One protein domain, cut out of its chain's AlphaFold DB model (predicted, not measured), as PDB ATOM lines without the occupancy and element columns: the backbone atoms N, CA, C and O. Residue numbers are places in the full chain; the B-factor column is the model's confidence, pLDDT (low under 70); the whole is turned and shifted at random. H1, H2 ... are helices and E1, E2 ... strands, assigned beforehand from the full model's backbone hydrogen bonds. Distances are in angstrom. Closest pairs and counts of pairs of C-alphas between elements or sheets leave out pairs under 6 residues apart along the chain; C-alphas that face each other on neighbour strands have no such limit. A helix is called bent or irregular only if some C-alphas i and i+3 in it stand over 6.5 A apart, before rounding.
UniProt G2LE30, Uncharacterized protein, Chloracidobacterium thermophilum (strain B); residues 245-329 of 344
ATOM      1  N   SER A 245       5.262 -12.031 -57.840       92.94
ATOM      2  CA  SER A 245       5.569 -13.398 -57.451       92.94
ATOM      3  C   SER A 245       7.070 -13.678 -57.377       92.94
ATOM      4  O   SER A 245       7.524 -14.373 -56.467       92.94
ATOM      5  N   LEU A 246       7.856 -13.130 -58.307       92.62
ATOM      6  CA  LEU A 246       9.312 -13.257 -58.284       92.62
ATOM      7  C   LEU A 246       9.912 -12.605 -57.033       92.62
ATOM      8  O   LEU A 246      10.754 -13.220 -56.382       92.62
ATOM      9  N   ASP A 247       9.451 -11.409 -56.667       93.56
ATOM     10  CA  ASP A 247       9.956 -10.690 -55.494       93.56
ATOM     11  C   ASP A 247       9.553 -11.384 -54.176       93.56
ATOM     12  O   ASP A 247      10.378 -11.531 -53.268       93.56
ATOM     13  N   GLU A 248       8.322 -11.901 -54.090       93.44
ATOM     14  CA  GLU A 248       7.857 -12.714 -52.957       93.44
ATOM     15  C   GLU A 248       8.672 -14.000 -52.796       93.44
ATOM     16  O   GLU A 248       9.075 -14.358 -51.685       93.44
ATOM     17  N   ARG A 249       8.945 -14.699 -53.902       92.69
ATOM     18  CA  ARG A 249       9.765 -15.915 -53.905       92.69
ATOM     19  C   ARG A 249      11.202 -15.638 -53.514       92.69
ATOM     20  O   ARG A 249      11.718 -16.348 -52.659       92.69
ATOM     21  N   ASP A 250      11.816 -14.592 -54.059       93.19
ATOM     22  CA  ASP A 250      13.178 -14.215 -53.687       93.19
ATOM     23  C   ASP A 250      13.261 -13.898 -52.181       93.19
ATOM     24  O   ASP A 250      14.241 -14.254 -51.526       93.19
ATOM     25  N   PHE A 251      12.233 -13.274 -51.592       95.12
ATOM     26  CA  PHE A 251      12.156 -13.082 -50.140       95.12
ATOM     27  C   PHE A 251      12.031 -14.408 -49.374       95.12
ATOM     28  O   PHE A 251      12.799 -14.651 -48.441       95.12
ATOM     29  N   MET A 252      11.116 -15.292 -49.780       94.94
ATOM     30  CA  MET A 252      10.947 -16.601 -49.138       94.94
ATOM     31  C   MET A 252      12.215 -17.461 -49.225       94.94
ATOM     32  O   MET A 252      12.595 -18.091 -48.241       94.94
ATOM     33  N   GLU A 253      12.907 -17.453 -50.363       94.69
ATOM     34  CA  GLU A 253      14.162 -18.180 -50.573       94.69
ATOM     35  C   GLU A 253      15.298 -17.631 -49.696       94.69
ATOM     36  O   GLU A 253      16.056 -18.415 -49.117       94.69
ATOM     37  N   ARG A 254      15.373 -16.307 -49.490       95.44
ATOM     38  CA  ARG A 254      16.284 -15.717 -48.491       95.44
ATOM     39  C   ARG A 254      15.967 -16.204 -47.077       95.44
ATOM     40  O   ARG A 254      16.882 -16.530 -46.321       95.44
ATOM     41  N   MET A 255      14.688 -16.302 -46.718       96.25
ATOM     42  CA  MET A 255      14.281 -16.808 -45.403       96.25
ATOM     43  C   MET A 255      14.578 -18.304 -45.243       96.25
ATOM     44  O   MET A 255      15.046 -18.722 -44.187       96.25
ATOM     45  N   ILE A 256      14.413 -19.107 -46.297       96.25
ATOM     46  CA  ILE A 256      14.836 -20.515 -46.316       96.25
ATOM     47  C   ILE A 256      16.351 -20.628 -46.114       96.25
ATOM     48  O   ILE A 256      16.803 -21.459 -45.323       96.25
ATOM     49  N   ALA A 257      17.145 -19.778 -46.773       96.25
ATOM     50  CA  ALA A 257      18.594 -19.755 -46.590       96.25
ATOM     51  C   ALA A 257      18.978 -19.441 -45.131       96.25
ATOM     52  O   ALA A 257      19.777 -20.169 -44.542       96.25
ATOM     53  N   ARG A 258      18.334 -18.444 -44.511       96.56
ATOM     54  CA  ARG A 258      18.539 -18.086 -43.097       96.56
ATOM     55  C   ARG A 258      18.101 -19.195 -42.132       96.56
ATOM     56  O   ARG A 258      18.785 -19.487 -41.147       96.56
ATOM     57  N   PHE A 259      16.988 -19.865 -42.428       97.31
ATOM     58  CA  PHE A 259      16.547 -21.043 -41.679       97.31
ATOM     59  C   PHE A 259      17.615 -22.146 -41.740       97.31
ATOM     60  O   PHE A 259      17.995 -22.707 -40.711       97.31
ATOM     61  N   ARG A 260      18.166 -22.408 -42.930       96.56
ATOM     62  CA  ARG A 260      19.222 -23.407 -43.138       96.56
ATOM     63  C   ARG A 260      20.514 -23.074 -42.397       96.56
ATOM     64  O   ARG A 260      21.166 -23.987 -41.895       96.56
ATOM     65  N   GLU A 261      20.885 -21.803 -42.288       96.00
ATOM     66  CA  GLU A 261      22.046 -21.381 -41.493       96.00
ATOM     67  C   GLU A 261      21.885 -21.724 -40.008       96.00
ATOM     68  O   GLU A 261      22.837 -22.193 -39.382       96.00
ATOM     69  N   THR A 262      20.669 -21.568 -39.480       95.50
ATOM     70  CA  THR A 262      20.348 -21.793 -38.063       95.50
ATOM     71  C   THR A 262      20.174 -23.277 -37.739       95.50
ATOM     72  O   THR A 262      20.773 -23.790 -36.797       95.50
ATOM     73  N   TYR A 263      19.373 -23.990 -38.535       95.50
ATOM     74  CA  TYR A 263      18.947 -25.365 -38.244       95.50
ATOM     75  C   TYR A 263      19.735 -26.435 -39.010       95.50
ATOM     76  O   TYR A 263      19.485 -27.624 -38.823       95.50
ATOM     77  N   ARG A 264      20.668 -26.037 -39.890       96.12
ATOM     78  CA  ARG A 264      21.469 -26.929 -40.758       96.12
ATOM     79  C   ARG A 264      20.639 -27.867 -41.647       96.12
ATOM     80  O   ARG A 264      21.149 -28.865 -42.146       96.12
ATOM     81  N   ARG A 265      19.373 -27.520 -41.886       95.69
ATOM     82  CA  ARG A 265      18.437 -28.192 -42.796       95.69
ATOM     83  C   ARG A 265      17.475 -27.174 -43.401       95.69
ATOM     84  O   ARG A 265      17.270 -26.113 -42.818       95.69
ATOM     85  N   ASN A 266      16.851 -27.508 -44.525       96.25
ATOM     86  CA  ASN A 266      15.727 -26.729 -45.043       96.25
ATOM     87  C   ASN A 266      14.485 -26.914 -44.136       96.25
ATOM     88  O   ASN A 266      14.374 -27.948 -43.457       96.25
ATOM     89  N   PRO A 267      13.546 -25.948 -44.106       96.00
ATOM     90  CA  PRO A 267      12.263 -26.155 -43.445       96.00
ATOM     91  C   PRO A 267      11.520 -27.320 -44.112       96.00
ATOM     92  O   PRO A 267      11.633 -27.528 -45.318       96.00
ATOM     93  N   ALA A 268      10.773 -28.103 -43.339       94.88
ATOM     94  CA  ALA A 268      10.011 -29.240 -43.862       94.88
ATOM     95  C   ALA A 268       8.713 -28.797 -44.559       94.88
ATOM     96  O   ALA A 268       8.162 -29.524 -45.382       94.88
ATOM     97  N   SER A 269       8.216 -27.603 -44.230       93.88
ATOM     98  CA  SER A 269       6.982 -27.029 -44.762       93.88
ATOM     99  C   SER A 269       6.968 -25.508 -44.594       93.88
ATOM    100  O   SER A 269       7.776 -24.944 -43.852       93.88
ATOM    101  N   PHE A 270       6.000 -24.836 -45.224       93.31
ATOM    102  CA  PHE A 270       5.773 -23.410 -44.984       93.31
ATOM    103  C   PHE A 270       5.402 -23.095 -43.530       93.31
ATOM    104  O   PHE A 270       5.748 -22.022 -43.049       93.31
ATOM    105  N   ALA A 271       4.778 -24.025 -42.799       92.00
ATOM    106  CA  ALA A 271       4.463 -23.832 -41.385       92.00
ATOM    107  C   ALA A 271       5.718 -23.671 -40.508       92.00
ATOM    108  O   ALA A 271       5.696 -22.876 -39.571       92.00
ATOM    109  N   GLU A 272       6.822 -24.361 -40.824       94.31
ATOM    110  CA  GLU A 272       8.106 -24.155 -40.129       94.31
ATOM    111  C   GLU A 272       8.780 -22.833 -40.521       94.31
ATOM    112  O   GLU A 272       9.475 -22.227 -39.708       94.31
ATOM    113  N   LEU A 273       8.576 -22.382 -41.762       93.75
ATOM    114  CA  LEU A 273       9.136 -21.130 -42.267       93.75
ATOM    115  C   LEU A 273       8.347 -19.898 -41.783       93.75
ATOM    116  O   LEU A 273       8.917 -18.819 -41.627       93.75
ATOM    117  N   TYR A 274       7.049 -20.052 -41.515       92.06
ATOM    118  CA  TYR A 274       6.115 -18.971 -41.195       92.06
ATOM    119  C   TYR A 274       6.571 -18.035 -40.061       92.06
ATOM    120  O   TYR A 274       6.538 -16.822 -40.276       92.06
ATOM    121  N   PRO A 275       7.051 -18.519 -38.894       92.31
ATOM    122  CA  PRO A 275       7.517 -17.628 -37.829       92.31
ATOM    123  C   PRO A 275       8.662 -16.716 -38.281       92.31
ATOM    124  O   PRO A 275       8.722 -15.555 -37.881       92.31
ATOM    125  N   LEU A 276       9.538 -17.224 -39.153       93.75
ATOM    126  CA  LEU A 276      10.654 -16.461 -39.698       93.75
ATOM    127  C   LEU A 276      10.171 -15.415 -40.713       93.75
ATOM    128  O   LEU A 276      10.625 -14.278 -40.664       93.75
ATOM    129  N   LEU A 277       9.199 -15.754 -41.572       92.25
ATOM    130  CA  LEU A 277       8.575 -14.781 -42.485       92.25
ATOM    131  C   LEU A 277       7.951 -13.611 -41.713       92.25
ATOM    132  O   LEU A 277       8.147 -12.459 -42.086       92.25
ATOM    133  N   VAL A 278       7.232 -13.898 -40.621       90.56
ATOM    134  CA  VAL A 278       6.595 -12.876 -39.772       90.56
ATOM    135  C   VAL A 278       7.636 -11.998 -39.081       90.56
ATOM    136  O   VAL A 278       7.492 -10.776 -39.074       90.56
ATOM    137  N   ALA A 279       8.686 -12.605 -38.518       93.31
ATOM    138  CA  ALA A 279       9.749 -11.885 -37.818       93.31
ATOM    139  C   ALA A 279      10.528 -10.924 -38.734       93.31
ATOM    140  O   ALA A 279      11.050  -9.922 -38.254       93.31
ATOM    141  N   HIS A 280      10.572 -11.212 -40.038       93.81
ATOM    142  CA  HIS A 280      11.288 -10.427 -41.048       93.81
ATOM    143  C   HIS A 280      10.369  -9.660 -42.003       93.81
ATOM    144  O   HIS A 280      10.797  -9.250 -43.081       93.81
ATOM    145  N   ARG A 281       9.108  -9.426 -41.622       89.94
ATOM    146  CA  ARG A 281       8.166  -8.651 -42.449       89.94
ATOM    147  C   ARG A 281       8.663  -7.228 -42.740       89.94
ATOM    148  O   ARG A 281       8.373  -6.687 -43.796       89.94
ATOM    149  N   ASP A 282       9.432  -6.643 -41.824       90.88
ATOM    150  CA  ASP A 282       9.955  -5.280 -41.964       90.88
ATOM    151  C   ASP A 282      11.130  -5.218 -42.961       90.88
ATOM    152  O   ASP A 282      11.614  -4.140 -43.275       90.88
ATOM    153  N   GLU A 283      11.586  -6.364 -43.484       92.56
ATOM    154  CA  GLU A 283      12.581  -6.483 -44.563       92.56
ATOM    155  C   GLU A 283      11.933  -6.892 -45.904       92.56
ATOM    156  O   GLU A 283      12.613  -7.047 -46.924       92.56
ATOM    157  N   ALA A 284      10.615  -7.106 -45.915       92.31
ATOM    158  CA  ALA A 284       9.870  -7.663 -47.034       92.31
ATOM    159  C   ALA A 284       9.444  -6.571 -48.024       92.31
ATOM    160  O   ALA A 284       8.276  -6.185 -48.070       92.31
ATOM    161  N   TYR A 285      10.389  -6.106 -48.841       92.88
ATOM    162  CA  TYR A 285      10.135  -5.123 -49.895       92.88
ATOM    163  C   TYR A 285      10.296  -5.708 -51.301       92.88
ATOM    164  O   TYR A 285      11.144  -6.572 -51.537       92.88
ATOM    165  N   ASP A 286       9.476  -5.217 -52.227       92.00
ATOM    166  CA  ASP A 286       9.602  -5.463 -53.660       92.00
ATOM    167  C   ASP A 286      10.742  -4.634 -54.279       92.00
ATOM    168  O   ASP A 286      11.372  -3.790 -53.636       92.00
ATOM    169  N   THR A 287      10.990  -4.844 -55.569       91.94
ATOM    170  CA  THR A 287      12.041  -4.147 -56.325       91.94
ATOM    171  C   THR A 287      11.842  -2.618 -56.390       91.94
ATOM    172  O   THR A 287      12.788  -1.861 -56.634       91.94
ATOM    173  N   LEU A 288      10.619  -2.120 -56.176       92.88
ATOM    174  CA  LEU A 288      10.331  -0.685 -56.112       92.88
ATOM    175  C   LEU A 288      10.508  -0.101 -54.700       92.88
ATOM    176  O   LEU A 288      10.451   1.120 -54.562       92.88
ATOM    177  N   GLY A 289      10.765  -0.931 -53.685       91.81
ATOM    178  CA  GLY A 289      10.857  -0.526 -52.283       91.81
ATOM    179  C   GLY A 289       9.502  -0.444 -51.578       91.81
ATOM    180  O   GLY A 289       9.391   0.198 -50.536       91.81
ATOM    181  N   ARG A 290       8.453  -1.057 -52.138       90.62
ATOM    182  CA  ARG A 290       7.126  -1.150 -51.510       90.62
ATOM    183  C   ARG A 290       7.032  -2.438 -50.693       90.62
ATOM    184  O   ARG A 290       7.658  -3.420 -51.085       90.62
ATOM    185  N   PRO A 291       6.261  -2.479 -49.595       90.81
ATOM    186  CA  PRO A 291       6.017  -3.730 -48.884       90.81
ATOM    187  C   PRO A 291       5.479  -4.809 -49.832       90.81
ATOM    188  O   PRO A 291       4.612  -4.527 -50.662       90.81
ATOM    189  N   LEU A 292       5.990  -6.037 -49.716       90.81
ATOM    190  CA  LEU A 292       5.536  -7.162 -50.533       90.81
ATOM    191  C   LEU A 292       4.031  -7.385 -50.348       90.81
ATOM    192  O   LEU A 292       3.520  -7.347 -49.226       90.81
ATOM    193  N   ALA A 293       3.336  -7.693 -51.446       84.44
ATOM    194  CA  ALA A 293       1.896  -7.962 -51.436       84.44
ATOM    195  C   ALA A 293       1.521  -9.123 -50.496       84.44
ATOM    196  O   ALA A 293       0.443  -9.114 -49.902       84.44
ATOM    197  N   LEU A 294       2.441 -10.069 -50.285       83.69
ATOM    198  CA  LEU A 294       2.372 -11.106 -49.257       83.69
ATOM    199  C   LEU A 294       1.998 -10.575 -47.858       83.69
ATOM    200  O   LEU A 294       1.345 -11.291 -47.100       83.69
ATOM    201  N   PHE A 295       2.373  -9.336 -47.527       84.31
ATOM    202  CA  PHE A 295       2.139  -8.692 -46.230       84.31
ATOM    203  C   PHE A 295       1.128  -7.528 -46.270       84.31
ATOM    204  O   PHE A 295       0.944  -6.862 -45.252       84.31
ATOM    205  N   HIS A 296       0.451  -7.280 -47.399       75.50
ATOM    206  CA  HIS A 296      -0.463  -6.139 -47.568       75.50
ATOM    207  C   HIS A 296      -1.934  -6.468 -47.231       75.50
ATOM    208  O   HIS A 296      -2.407  -7.565 -47.521       75.50
ATOM    209  N   GLU A 297      -2.643  -5.488 -46.650       61.91
ATOM    210  CA  GLU A 297      -4.096  -5.359 -46.359       61.91
ATOM    211  C   GLU A 297      -4.851  -6.484 -45.625       61.91
ATOM    212  O   GLU A 297      -5.876  -6.189 -45.026       61.91
ATOM    213  N   ASP A 298      -4.343  -7.714 -45.559       65.94
ATOM    214  CA  ASP A 298      -4.817  -8.789 -44.678       65.94
ATOM    215  C   ASP A 298      -3.800  -9.949 -44.688       65.94
ATOM    216  O   ASP A 298      -4.031 -11.009 -45.279       65.94
ATOM    217  N   PHE A 299      -2.649  -9.756 -44.033       67.62
ATOM    218  CA  PHE A 299      -1.547 -10.730 -44.010       67.62
ATOM    219  C   PHE A 299      -2.017 -12.162 -43.712       67.62
ATOM    220  O   PHE A 299      -1.683 -13.083 -44.445       67.62
ATOM    221  N   GLU A 300      -2.869 -12.369 -42.702       65.62
ATOM    222  CA  GLU A 300      -3.342 -13.717 -42.359       65.62
ATOM    223  C   GLU A 300      -4.182 -14.379 -43.461       65.62
ATOM    224  O   GLU A 300      -4.195 -15.605 -43.558       65.62
ATOM    225  N   LYS A 301      -4.856 -13.595 -44.315       70.88
ATOM    226  CA  LYS A 301      -5.647 -14.113 -45.445       70.88
ATOM    227  C   LYS A 301      -4.774 -14.512 -46.635       70.88
ATOM    228  O   LYS A 301      -5.228 -15.277 -47.482       70.88
ATOM    229  N   ARG A 302      -3.523 -14.041 -46.690       77.19
ATOM    230  CA  ARG A 302      -2.516 -14.442 -47.688       77.19
ATOM    231  C   ARG A 302      -1.824 -15.758 -47.337       77.19
ATOM    232  O   ARG A 302      -0.958 -16.200 -48.083       77.19
ATOM    233  N   PHE A 303      -2.217 -16.401 -46.239       77.94
ATOM    234  CA  PHE A 303      -1.729 -17.712 -45.833       77.94
ATOM    235  C   PHE A 303      -2.910 -18.664 -45.703       77.94
ATOM    236  O   PHE A 303      -3.951 -18.336 -45.131       77.94
ATOM    237  N   ARG A 304      -2.758 -19.889 -46.199       71.38
ATOM    238  CA  ARG A 304      -3.755 -20.929 -45.931       71.38
ATOM    239  C   ARG A 304      -3.859 -21.199 -44.428       71.38
ATOM    240  O   ARG A 304      -2.861 -21.292 -43.716       71.38
ATOM    241  N   ARG A 305      -5.093 -21.411 -43.960       68.69
ATOM    242  CA  ARG A 305      -5.431 -21.524 -42.530       68.69
ATOM    243  C   ARG A 305      -4.690 -22.650 -41.788       68.69
ATOM    244  O   ARG A 305      -4.401 -22.479 -40.609       68.69
ATOM    245  N   TYR A 306      -4.391 -23.773 -42.449       67.81
ATOM    246  CA  TYR A 306      -3.836 -24.970 -41.795       67.81
ATOM    247  C   TYR A 306      -2.351 -25.209 -42.083       67.81
ATOM    248  O   TYR A 306      -1.575 -25.406 -41.157       67.81
ATOM    249  N   ASP A 307      -1.945 -25.175 -43.353       77.38
ATOM    250  CA  ASP A 307      -0.558 -25.442 -43.768       77.38
ATOM    251  C   ASP A 307       0.327 -24.181 -43.764       77.38
ATOM    252  O   ASP A 307       1.537 -24.284 -43.975       77.38
ATOM    253  N   ARG A 308      -0.270 -23.000 -43.516       85.00
ATOM    254  CA  ARG A 308       0.382 -21.684 -43.581       85.00
ATOM    255  C   ARG A 308       1.157 -21.494 -44.888       85.00
ATOM    256  O   ARG A 308       2.194 -20.844 -44.895       85.00
ATOM    257  N   ALA A 309       0.672 -22.053 -45.995       86.88
ATOM    258  CA  ALA A 309       1.265 -21.808 -47.299       86.88
ATOM    259  C   ALA A 309       0.930 -20.377 -47.769       86.88
ATOM    260  O   ALA A 309      -0.261 -20.040 -47.825       86.88
ATOM    261  N   PRO A 310       1.939 -19.551 -48.109       90.56
ATOM    262  CA  PRO A 310       1.752 -18.274 -48.790       90.56
ATOM    263  C   PRO A 310       0.943 -18.441 -50.079       90.56
ATOM    264  O   PRO A 310       1.172 -19.386 -50.836       90.56
ATOM    265  N   LEU A 311       0.013 -17.526 -50.340       91.31
ATOM    266  CA  LEU A 311      -0.729 -17.447 -51.596       91.31
ATOM    267  C   LEU A 311       0.020 -16.556 -52.587       91.31
ATOM    268  O   LEU A 311       0.474 -15.468 -52.235       91.31
ATOM    269  N   ASP A 312       0.102 -17.002 -53.833       91.50
ATOM    270  CA  ASP A 312       0.629 -16.228 -54.946       91.50
ATOM    271  C   ASP A 312      -0.332 -15.089 -55.352       91.50
ATOM    272  O   ASP A 312      -1.447 -14.968 -54.818       91.50
ATOM    273  N   PRO A 313       0.066 -14.193 -56.269       91.19
ATOM    274  CA  PRO A 313      -0.799 -13.104 -56.725       91.19
ATOM    275  C   PRO A 313      -2.118 -13.545 -57.382       91.19
ATOM    276  O   PRO A 313      -3.053 -12.751 -57.420       91.19
ATOM    277  N   SER A 314      -2.231 -14.799 -57.836       90.00
ATOM    278  CA  SER A 314      -3.487 -15.386 -58.331       90.00
ATOM    279  C   SER A 314      -4.369 -15.990 -57.226       90.00
ATOM    280  O   SER A 314      -5.486 -16.426 -57.493       90.00
ATOM    281  N   GLY A 315      -3.895 -16.006 -55.975       89.06
ATOM    282  CA  GLY A 315      -4.606 -16.578 -54.829       89.06
ATOM    283  C   GLY A 315      -4.410 -18.088 -54.667       89.06
ATOM    284  O   GLY A 315      -5.073 -18.707 -53.832       89.06
ATOM    285  N   VAL A 316      -3.501 -18.693 -55.432       91.31
ATOM    286  CA  VAL A 316      -3.159 -20.114 -55.331       91.31
ATOM    287  C   VAL A 316      -1.947 -20.265 -54.407       91.31
ATOM    288  O   VAL A 316      -1.035 -19.448 -54.465       91.31
ATOM    289  N   PRO A 317      -1.885 -21.274 -53.523       91.88
ATOM    290  CA  PRO A 317      -0.718 -21.458 -52.670       91.88
ATOM    291  C   PRO A 317       0.544 -21.715 -53.489       91.88
ATOM    292  O   PRO A 317       0.520 -22.535 -54.410       91.88
ATOM    293  N   TYR A 318       1.651 -21.091 -53.101       92.44
ATOM    294  CA  TYR A 318       2.962 -21.454 -53.621       92.44
ATOM    295  C   TYR A 318       3.265 -22.933 -53.360       92.44
ATOM    296  O   TYR A 318       2.782 -23.546 -52.403       92.44
ATOM    297  N   ARG A 319       4.107 -23.513 -54.213       92.00
ATOM    298  CA  ARG A 319       4.673 -24.845 -54.021       92.00
ATOM    299  C   ARG A 319       6.062 -24.712 -53.411       92.00
ATOM    300  O   ARG A 319       6.851 -23.872 -53.831       92.00
ATOM    301  N   TYR A 320       6.365 -25.571 -52.449       92.62
ATOM    302  CA  TYR A 320       7.667 -25.619 -51.799       92.62
ATOM    303  C   TYR A 320       8.284 -27.007 -51.952       92.62
ATOM    304  O   TYR A 320       7.624 -28.008 -51.672       92.62
ATOM    305  N   ASP A 321       9.540 -27.054 -52.396       92.62
ATOM    306  CA  ASP A 321      10.351 -28.271 -52.423       92.62
ATOM    307  C   ASP A 321      11.307 -28.260 -51.214       92.62
ATOM    308  O   ASP A 321      12.284 -27.505 -51.223       92.62
ATOM    309  N   PRO A 322      11.071 -29.084 -50.173       92.19
ATOM    310  CA  PRO A 322      11.924 -29.120 -48.986       92.19
ATOM    311  C   PRO A 322      13.312 -29.719 -49.244       92.19
ATOM    312  O   PRO A 322      14.260 -29.398 -48.526       92.19
ATOM    313  N   VAL A 323      13.463 -30.566 -50.265       91.56
ATOM    314  CA  VAL A 323      14.753 -31.181 -50.611       91.56
ATOM    315  C   VAL A 323      15.660 -30.131 -51.239       91.56
ATOM    316  O   VAL A 323      16.811 -29.978 -50.831       91.56
ATOM    317  N   ARG A 324      15.130 -29.366 -52.199       90.38
ATOM    318  CA  ARG A 324      15.886 -28.310 -52.892       90.38
ATOM    319  C   ARG A 324      15.924 -26.992 -52.120       90.38
ATOM    320  O   ARG A 324      16.864 -26.223 -52.290       90.38
ATOM    321  N   GLY A 325      14.940 -26.743 -51.258       91.75
ATOM    322  CA  GLY A 325      14.786 -25.479 -50.541       91.75
ATOM    323  C   GLY A 325      14.385 -24.328 -51.465       91.75
ATOM    324  O   GLY A 325      14.886 -23.221 -51.290       91.75
ATOM    325  N   CYS A 326      13.530 -24.592 -52.459       91.31
ATOM    326  CA  CYS A 326      13.075 -23.597 -53.435       91.31
ATOM    327  C   CYS A 326      11.555 -23.421 -53.411       91.31
ATOM    328  O   CYS A 326      10.814 -24.338 -53.034       91.31
ATOM    329  N   VAL A 327      11.098 -22.234 -53.818       92.62
ATOM    330  CA  VAL A 327       9.673 -21.898 -53.901       92.62
ATOM    331  C   VAL A 327       9.290 -21.663 -55.359       92.62
ATOM    332  O   VAL A 327       9.862 -20.818 -56.045       92.62
ATOM    333  N   GLY A 328       8.299 -22.413 -55.832       90.94
ATOM    334  CA  GLY A 328       7.773 -22.329 -57.192       90.94
ATOM    335  C   GLY A 328       6.269 -22.084 -57.213       90.94
ATOM    336  O   GLY A 328       5.597 -22.111 -56.179       90.94
ATOM    337  N   LEU A 329       5.720 -21.869 -58.404       91.12
ATOM    338  CA  LEU A 329       4.275 -21.786 -58.581       91.12
ATOM    339  C   LEU A 329       3.630 -23.177 -58.542       91.12
ATOM    340  O   LEU A 329       4.243 -24.205 -58.849       91.12
TER     341      LEU A 329
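What this domain is: This is residues 245 to 329 of the 344 residues of an uncharacterized protein of Chloracidobacterium thermophilum (strain B) (UniProt G2LE30). A long helix, H1, has the shorter helix H2 packed crosswise on its residues 252 to 259, and a small two-stranded hairpin, E1 and E2, packed mainly through E2 on its first part, residues 245 to 257. Long loops make much of the rest, with the one-turn helix H3 among them, away from the other two helices. The printed part has 85 residues, with three named helices and then two named strands in the order H1, H2, H3, E1, E2; the sheet E1 - E2 is antiparallel. The class is mostly helix, though under half of the residues, 39 of 85, are in named elements. The whole is compact, with a radius of gyration of the C-alphas of 11.9 A, and rounded, spanning 33 by 26 by 20 A.

How they stand to each other: Start with H1, residues 245 to 263, and look from it to H2, residues 270 to 279. They touch, H1 with its residues 252 to 259 alone, and the closest C-alphas, those of Met 255 and Leu 277, are 6.7 A apart. Their lines stand about perpendicular, at 85 degrees. H2 is only just irregular: C-alphas 272 and 275 are 6.9 A apart, and its line is a rough one. Next find H3, residues 299 to 302, which is apart from H1 and H2. The hairpin follows: E1, residues 319 to 321, and E2, residues 326 to 328, are antiparallel neighbours at 154 degrees between directions. Look there for N 319 and O 328 at 2.8 A and N 328 and O 319 at 2.9 A, both within hydrogen-bond range. The closest C-alphas of H1 and E2 are those of Arg 249 and Val 327, 6.0 A apart, while H1 and E1 are apart. Every O i to N i+4 pair is within hydrogen-bond range in H1, against 4 of 6 in H2; H3 is too short for such a pair.

Where its parts are: Find C-alpha 245 at (5.569, -13.398, -57.451); from there H1 runs 26.3 A to C-alpha 263 at (18.947, -25.365, -38.244). H2 runs 14.1 A from Phe 270 to Ala 279. H3 takes 5.3 A from Phe 299 to Arg 302. E1 covers 6.8 A from Arg 319 to Asp 321, and E2 covers 6.6 A from Cys 326 to C-alpha 328 at (7.773, -22.329, -57.192).

The domain as a whole: The C-alphas farthest apart, those of Arg 264 and Glu 297, are 33.9 A apart; the first and last printed C-alphas are 8.6 A apart. The printed part has no cut. The links H2 to H3, residues 280 to 298, and H3 to E1, residues 303 to 318, are long. The mean pLDDT of the printed part is 89.4, with residues 297 to 300 and 305 to 306 under 70.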